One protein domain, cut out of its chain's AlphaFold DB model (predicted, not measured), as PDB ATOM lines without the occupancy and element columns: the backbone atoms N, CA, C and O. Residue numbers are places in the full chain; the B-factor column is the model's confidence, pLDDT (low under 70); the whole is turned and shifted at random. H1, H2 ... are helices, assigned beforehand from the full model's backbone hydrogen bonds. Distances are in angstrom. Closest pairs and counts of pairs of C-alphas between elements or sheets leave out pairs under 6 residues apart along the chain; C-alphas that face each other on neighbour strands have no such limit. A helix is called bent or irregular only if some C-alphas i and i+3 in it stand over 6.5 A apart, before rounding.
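Overview. This is residues 510 to 565 of the 565 residues of the protein "DUF4220 domain-containing protein" of Setaria viridis (UniProt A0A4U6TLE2). One long, straight helix, H2, makes the length of this model, and the short, irregular helix H1 stands off from the early part of H2 at a steep angle, joined to it by a looping link. Most of H2, residues 539 to 562, sticks out free together with the end 563 to 565, and residues 511 to 517 stand free at the other end of the printed part. The printed part has 56 residues with two named helices, H1 then H2, and no named strand; the class is all helix. The whole is extended, with a radius of gyration of the C-alphas of 17.6 A and spans of 58 by 23 by 12 A.

Along the chain. H1 is residues 515 to 521, beginning at C-alpha 515 (-40.663, -13.277, -28.202). It is irregular: C-alphas 517 and 520 are 7.7 A apart. H2 is residues 530 to 562 and measures 47.9 A from C-alpha 530 (-27.564, -17.644, -39.785) to C-alpha 562 (-66.384, 7.614, -51.991).

Arrangement. H1 and H2 only just touch, with 3 pairs of C-alphas within 8 A. Their closest C-alphas, those of Ala 521 and Thr 534, are 5.7 A apart. H2 touches H1 with residues 534 to 538 alone. The two run opposite ways at a steep tilt of 63 degrees. In H2 every O i to N i+4 pair is within hydrogen-bond range; in H1 1 of 3 is, beside 1 of 4 O i to N i+3 pairs.

Size, cuts and confidence. The two C-alphas farthest apart, those of Asp 528 and Thr 565, the chain's last residue, are 58.0 A apart. The printed part has no cut. The link from H1 to H2, 8 residues, is short. The mean pLDDT of the printed part is 77.7; residues 524 to 529, residue 560 and residues 562 to 565 are under 70.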
ATOM      1  N   GLN A 510     -39.194  -9.073 -27.096       87.88
ATOM      2  CA  GLN A 510     -39.602  -9.116 -25.688       87.88
ATOM      3  C   GLN A 510     -40.440  -7.895 -25.316       87.88
ATOM      4  O   GLN A 510     -41.508  -8.040 -24.726       87.88
ATOM      5  N   ARG A 511     -40.003  -6.698 -25.726       85.69
ATOM      6  CA  ARG A 511     -40.722  -5.445 -25.465       85.69
ATOM      7  C   ARG A 511     -42.118  -5.419 -26.093       85.69
ATOM      8  O   ARG A 511     -43.010  -4.789 -25.539       85.69
ATOM      9  N   ASN A 512     -42.300  -6.101 -27.221       87.25
ATOM     10  CA  ASN A 512     -43.583  -6.206 -27.916       87.25
ATOM     11  C   ASN A 512     -44.378  -7.478 -27.554       87.25
ATOM     12  O   ASN A 512     -45.416  -7.727 -28.156       87.25
ATOM     13  N   GLY A 513     -43.906  -8.298 -26.604       89.44
ATOM     14  CA  GLY A 513     -44.610  -9.504 -26.147       89.44
ATOM     15  C   GLY A 513     -44.650 -10.672 -27.145       89.44
ATOM     16  O   GLY A 513     -45.342 -11.649 -26.900       89.44
ATOM     17  N   VAL A 514     -43.892 -10.607 -28.244       88.56
ATOM     18  CA  VAL A 514     -43.910 -11.592 -29.352       88.56
ATOM     19  C   VAL A 514     -42.670 -12.492 -29.379       88.56
ATOM     20  O   VAL A 514     -42.394 -13.189 -30.354       88.56
ATOM     21  N   HIS A 515     -41.884 -12.479 -28.302       85.31
ATOM     22  CA  HIS A 515     -40.663 -13.277 -28.202       85.31
ATOM     23  C   HIS A 515     -40.924 -14.786 -28.306       85.31
ATOM     24  O   HIS A 515     -40.142 -15.486 -28.944       85.31
ATOM     25  N   GLY A 516     -42.010 -15.286 -27.706       83.75
ATOM     26  CA  GLY A 516     -42.353 -16.712 -27.747       83.75
ATOM     27  C   GLY A 516     -42.462 -17.249 -29.176       83.75
ATOM     28  O   GLY A 516     -41.879 -18.283 -29.486       83.75
ATOM     29  N   ASP A 517     -43.097 -16.482 -30.062       85.31
ATOM     30  CA  ASP A 517     -43.432 -16.930 -31.415       85.31
ATOM     31  C   ASP A 517     -42.331 -16.635 -32.445       85.31
ATOM     32  O   ASP A 517     -42.168 -17.364 -33.426       85.31
ATOM     33  N   LEU A 518     -41.566 -15.554 -32.246       85.38
ATOM     34  CA  LEU A 518     -40.634 -15.018 -33.249       85.38
ATOM     35  C   LEU A 518     -39.152 -15.118 -32.860       85.38
ATOM     36  O   LEU A 518     -38.293 -14.713 -33.642       85.38
ATOM     37  N   SER A 519     -38.824 -15.670 -31.688       83.50
ATOM     38  CA  SER A 519     -37.433 -15.823 -31.223       83.50
ATOM     39  C   SER A 519     -36.532 -16.559 -32.223       83.50
ATOM     40  O   SER A 519     -35.386 -16.156 -32.424       83.50
ATOM     41  N   TRP A 520     -37.067 -17.560 -32.930       84.88
ATOM     42  CA  TRP A 520     -36.342 -18.320 -33.957       84.88
ATOM     43  C   TRP A 520     -35.817 -17.449 -35.112       84.88
ATOM     44  O   TRP A 520     -34.833 -17.810 -35.756       84.88
ATOM     45  N   ALA A 521     -36.453 -16.306 -35.398       81.75
ATOM     46  CA  ALA A 521     -36.033 -15.403 -36.471       81.75
ATOM     47  C   ALA A 521     -34.785 -14.585 -36.092       81.75
ATOM     48  O   ALA A 521     -34.057 -14.120 -36.972       81.75
ATOM     49  N   CYS A 522     -34.530 -14.420 -34.792       79.25
ATOM     50  CA  CYS A 522     -33.398 -13.669 -34.248       79.25
ATOM     51  C   CYS A 522     -32.183 -14.547 -33.910       79.25
ATOM     52  O   CYS A 522     -31.140 -14.006 -33.535       79.25
ATOM     53  N   ASP A 523     -32.285 -15.871 -34.048       73.94
ATOM     54  CA  ASP A 523     -31.196 -16.781 -33.699       73.94
ATOM     55  C   ASP A 523     -30.108 -16.812 -34.786       73.94
ATOM     56  O   ASP A 523     -30.165 -17.547 -35.774       73.94
ATOM     57  N   ALA A 524     -29.100 -15.960 -34.598       65.62
ATOM     58  CA  ALA A 524     -27.950 -15.831 -35.486       65.62
ATOM     59  C   ALA A 524     -26.820 -16.836 -35.175       65.62
ATOM     60  O   ALA A 524     -25.778 -16.786 -35.831       65.62
ATOM     61  N   THR A 525     -26.990 -17.712 -34.175       63.28
ATOM     62  CA  THR A 525     -25.907 -18.570 -33.652       63.28
ATOM     63  C   THR A 525     -26.003 -20.036 -34.067       63.28
ATOM     64  O   THR A 525     -25.021 -20.765 -33.954       63.28
ATOM     65  N   ALA A 526     -27.148 -20.470 -34.597       58.12
ATOM     66  CA  ALA A 526     -27.441 -21.890 -34.782       58.12
ATOM     67  C   ALA A 526     -26.778 -22.564 -36.008       58.12
ATOM     68  O   ALA A 526     -26.654 -23.786 -36.019       58.12
ATOM     69  N   THR A 527     -26.363 -21.824 -37.048       58.50
ATOM     70  CA  THR A 527     -25.837 -22.406 -38.310       58.50
ATOM     71  C   THR A 527     -24.920 -21.453 -39.089       58.50
ATOM     72  O   THR A 527     -25.120 -20.237 -39.050       58.50
ATOM     73  N   ASP A 528     -24.004 -21.988 -39.907       55.38
ATOM     74  CA  ASP A 528     -23.297 -21.208 -40.936       55.38
ATOM     75  C   ASP A 528     -24.305 -20.481 -41.848       55.38
ATOM     76  O   ASP A 528     -25.215 -21.086 -42.416       55.38
ATOM     77  N   GLY A 529     -24.179 -19.154 -41.958       64.56
ATOM     78  CA  GLY A 529     -25.115 -18.303 -42.710       64.56
ATOM     79  C   GLY A 529     -26.347 -17.816 -41.929       64.56
ATOM     80  O   GLY A 529     -27.214 -17.164 -42.518       64.56
ATOM     81  N   ALA A 530     -26.428 -18.060 -40.616       73.06
ATOM     82  CA  ALA A 530     -27.564 -17.644 -39.785       73.06
ATOM     83  C   ALA A 530     -27.825 -16.123 -39.810       73.06
ATOM     84  O   ALA A 530     -28.974 -15.711 -39.920       73.06
ATOM     85  N   VAL A 531     -26.787 -15.278 -39.855       77.81
ATOM     86  CA  VAL A 531     -26.954 -13.814 -40.000       77.81
ATOM     87  C   VAL A 531     -27.660 -13.450 -41.311       77.81
ATOM     88  O   VAL A 531     -28.571 -12.624 -41.326       77.81
ATOM     89  N   SER A 532     -27.277 -14.082 -42.425       81.12
ATOM     90  CA  SER A 532     -27.926 -13.859 -43.722       81.12
ATOM     91  C   SER A 532     -29.376 -14.333 -43.712       81.12
ATOM     92  O   SER A 532     -30.235 -13.654 -44.275       81.12
ATOM     93  N   ARG A 533     -29.663 -15.454 -43.037       82.44
ATOM     94  CA  ARG A 533     -31.030 -15.946 -42.826       82.44
ATOM     95  C   ARG A 533     -31.860 -14.946 -42.021       82.44
ATOM     96  O   ARG A 533     -32.943 -14.600 -42.477       82.44
ATOM     97  N   THR A 534     -31.357 -14.451 -40.891       84.44
ATOM     98  CA  THR A 534     -32.034 -13.434 -40.068       84.44
ATOM     99  C   THR A 534     -32.348 -12.188 -40.889       84.44
ATOM    100  O   THR A 534     -33.498 -11.753 -40.920       84.44
ATOM    101  N   ILE A 535     -31.367 -11.654 -41.629       84.56
ATOM    102  CA  ILE A 535     -31.579 -10.496 -42.511       84.56
ATOM    103  C   ILE A 535     -32.676 -10.793 -43.540       84.56
ATOM    104  O   ILE A 535     -33.571  -9.976 -43.722       84.56
ATOM    105  N   LEU A 536     -32.637 -11.956 -44.197       84.88
ATOM    106  CA  LEU A 536     -33.604 -12.313 -45.235       84.88
ATOM    107  C   LEU A 536     -35.022 -12.504 -44.677       84.88
ATOM    108  O   LEU A 536     -35.972 -12.014 -45.283       84.88
ATOM    109  N   VAL A 537     -35.168 -13.188 -43.539       87.38
ATOM    110  CA  VAL A 537     -36.464 -13.423 -42.879       87.38
ATOM    111  C   VAL A 537     -37.114 -12.095 -42.516       87.38
ATOM    112  O   VAL A 537     -38.254 -11.851 -42.909       87.38
ATOM    113  N   TRP A 538     -36.372 -11.213 -41.839       86.94
ATOM    114  CA  TRP A 538     -36.880  -9.894 -41.473       86.94
ATOM    115  C   TRP A 538     -37.183  -9.042 -42.698       86.94
ATOM    116  O   TRP A 538     -38.240  -8.425 -42.738       86.94
ATOM    117  N   HIS A 539     -36.325  -9.073 -43.720       85.19
ATOM    118  CA  HIS A 539     -36.553  -8.341 -44.967       85.19
ATOM    119  C   HIS A 539     -37.832  -8.798 -45.681       85.19
ATOM    120  O   HIS A 539     -38.609  -7.965 -46.142       85.19
ATOM    121  N   ILE A 540     -38.083 -10.109 -45.769       85.94
ATOM    122  CA  ILE A 540     -39.319 -10.651 -46.358       85.94
ATOM    123  C   ILE A 540     -40.530 -10.243 -45.518       85.94
ATOM    124  O   ILE A 540     -41.503  -9.733 -46.071       85.94
ATOM    125  N   ALA A 541     -40.462 -10.437 -44.199       87.44
ATOM    126  CA  ALA A 541     -41.558 -10.124 -43.290       87.44
ATOM    127  C   ALA A 541     -41.936  -8.636 -43.350       87.44
ATOM    128  O   ALA A 541     -43.101  -8.311 -43.564       87.44
ATOM    129  N   THR A 542     -40.958  -7.731 -43.247       86.88
ATOM    130  CA  THR A 542     -41.210  -6.283 -43.286       86.88
ATOM    131  C   THR A 542     -41.752  -5.848 -44.643       86.88
ATOM    132  O   THR A 542     -42.697  -5.068 -44.679       86.88
ATOM    133  N   THR A 543     -41.242  -6.407 -45.747       83.06
ATOM    134  CA  THR A 543     -41.751  -6.098 -47.097       83.06
ATOM    135  C   THR A 543     -43.209  -6.549 -47.271       83.06
ATOM    136  O   THR A 543     -44.011  -5.851 -47.891       83.06
ATOM    137  N   LEU A 544     -43.584  -7.713 -46.727       84.81
ATOM    138  CA  LEU A 544     -44.971  -8.192 -46.765       84.81
ATOM    139  C   LEU A 544     -45.895  -7.310 -45.918       84.81
ATOM    140  O   LEU A 544     -46.986  -6.966 -46.377       84.81
ATOM    141  N   CYS A 545     -45.452  -6.914 -44.722       85.62
ATOM    142  CA  CYS A 545     -46.191  -5.991 -43.863       85.62
ATOM    143  C   CYS A 545     -46.391  -4.628 -44.539       85.62
ATOM    144  O   CYS A 545     -47.509  -4.121 -44.548       85.62
ATOM    145  N   GLU A 546     -45.348  -4.065 -45.159       83.50
ATOM    146  CA  GLU A 546     -45.447  -2.827 -45.948       83.50
ATOM    147  C   GLU A 546     -46.507  -2.957 -47.048       83.50
ATOM    148  O   GLU A 546     -47.371  -2.094 -47.183       83.50
ATOM    149  N   HIS A 547     -46.520  -4.074 -47.782       81.69
ATOM    150  CA  HIS A 547     -47.500  -4.288 -48.845       81.69
ATOM    151  C   HIS A 547     -48.944  -4.406 -48.326       81.69
ATOM    152  O   HIS A 547     -49.884  -3.939 -48.976       81.69
ATOM    153  N   GLN A 548     -49.139  -5.027 -47.159       84.94
ATOM    154  CA  GLN A 548     -50.452  -5.115 -46.514       84.94
ATOM    155  C   GLN A 548     -50.933  -3.748 -46.015       84.94
ATOM    156  O   GLN A 548     -52.087  -3.392 -46.264       84.94
ATOM    157  N   LEU A 549     -50.053  -2.972 -45.376       85.62
ATOM    158  CA  LEU A 549     -50.353  -1.621 -44.898       85.62
ATOM    159  C   LEU A 549     -50.693  -0.678 -46.059       85.62
ATOM    160  O   LEU A 549     -51.694   0.033 -45.992       85.62
ATOM    161  N   ASP A 550     -49.943  -0.738 -47.160       82.75
ATOM    162  CA  ASP A 550     -50.232   0.031 -48.376       82.75
ATOM    163  C   ASP A 550     -51.609  -0.306 -48.961       82.75
ATOM    164  O   ASP A 550     -52.338   0.575 -49.431       82.75
ATOM    165  N   LYS A 551     -51.984  -1.591 -48.952       82.12
ATOM    166  CA  LYS A 551     -53.292  -2.041 -49.442       82.12
ATOM    167  C   LYS A 551     -54.427  -1.527 -48.555       82.12
ATOM    168  O   LYS A 551     -55.434  -1.061 -49.086       82.12
ATOM    169  N   GLN A 552     -54.255  -1.583 -47.235       80.00
ATOM    170  CA  GLN A 552     -55.229  -1.061 -46.272       80.00
ATOM    171  C   GLN A 552     -55.365   0.464 -46.369       80.00
ATOM    172  O   GLN A 552     -56.485   0.970 -46.395       80.00
ATOM    173  N   GLY A 553     -54.251   1.189 -46.510       79.00
ATOM    174  CA  GLY A 553     -54.249   2.643 -46.690       79.00
ATOM    175  C   GLY A 553     -55.025   3.073 -47.934       79.00
ATOM    176  O   GLY A 553     -55.921   3.905 -47.842       79.00
ATOM    177  N   LYS A 554     -54.774   2.429 -49.081       78.56
ATOM    178  CA  LYS A 554     -55.505   2.707 -50.332       78.56
ATOM    179  C   LYS A 554     -56.998   2.392 -50.237       78.56
ATOM    180  O   LYS A 554     -57.804   3.088 -50.844       78.56
ATOM    181  N   GLN A 555     -57.375   1.348 -49.497       74.69
ATOM    182  CA  GLN A 555     -58.784   1.024 -49.258       74.69
ATOM    183  C   GLN A 555     -59.467   2.074 -48.376       74.69
ATOM    184  O   GLN A 555     -60.586   2.478 -48.685       74.69
ATOM    185  N   ALA A 556     -58.793   2.556 -47.330       73.06
ATOM    186  CA  ALA A 556     -59.301   3.628 -46.479       73.06
ATOM    187  C   ALA A 556     -59.440   4.957 -47.244       73.06
ATOM    188  O   ALA A 556     -60.446   5.645 -47.100       73.06
ATOM    189  N   GLU A 557     -58.477   5.286 -48.106       75.00
ATOM    190  CA  GLU A 557     -58.505   6.492 -48.944       75.00
ATOM    191  C   GLU A 557     -59.619   6.427 -50.004       75.00
ATOM    192  O   GLU A 557     -60.344   7.399 -50.209       75.00
ATOM    193  N   ALA A 558     -59.832   5.258 -50.621       70.75
ATOM    194  CA  ALA A 558     -60.936   5.033 -51.556       70.75
ATOM    195  C   ALA A 558     -62.315   5.124 -50.878       70.75
ATOM    196  O   ALA A 558     -63.249   5.672 -51.464       70.75
ATOM    197  N   LEU A 559     -62.441   4.627 -49.643       72.31
ATOM    198  CA  LEU A 559     -63.655   4.770 -48.834       72.31
ATOM    199  C   LEU A 559     -63.911   6.233 -48.445       72.31
ATOM    200  O   LEU A 559     -65.051   6.680 -48.516       72.31
ATOM    201  N   TYR A 560     -62.862   6.982 -48.098       69.62
ATOM    202  CA  TYR A 560     -62.958   8.402 -47.748       69.62
ATOM    203  C   TYR A 560     -63.371   9.276 -48.945       69.62
ATOM    204  O   TYR A 560     -64.211  10.166 -48.811       69.62
ATOM    205  N   ILE A 561     -62.825   9.000 -50.135       70.31
ATOM    206  CA  ILE A 561     -63.197   9.704 -51.373       70.31
ATOM    207  C   ILE A 561     -64.630   9.340 -51.792       70.31
ATOM    208  O   ILE A 561     -65.390  10.229 -52.161       70.31
ATOM    209  N   GLY A 562     -65.025   8.069 -51.672       61.97
ATOM    210  CA  GLY A 562     -66.384   7.614 -51.991       61.97
ATOM    211  C   GLY A 562     -67.468   8.084 -51.012       61.97
ATOM    212  O   GLY A 562     -68.638   8.067 -51.371       61.97
ATOM    213  N   SER A 563     -67.109   8.519 -49.798       61.47
ATOM    214  CA  SER A 563     -68.047   9.128 -48.836       61.47
ATOM    215  C   SER A 563     -68.226  10.646 -48.996       61.47
ATOM    216  O   SER A 563     -69.071  11.233 -48.322       61.47
ATOM    217  N   HIS A 564     -67.423  11.289 -49.851       51.31
ATOM    218  CA  HIS A 564     -67.432  12.738 -50.095       51.31
ATOM    219  C   HIS A 564     -67.774  13.122 -51.548       51.31
ATOM    220  O   HIS A 564     -67.701  14.299 -51.906       51.31
ATOM    221  N   THR A 565     -68.177  12.143 -52.356       44.81
ATOM    222  CA  THR A 565     -68.889  12.302 -53.636       44.81
ATOM    223  C   THR A 565     -70.329  11.875 -53.458       44.81
ATOM    224  O   THR A 565     -71.218  12.566 -53.999       44.81
TER     225      THR A 565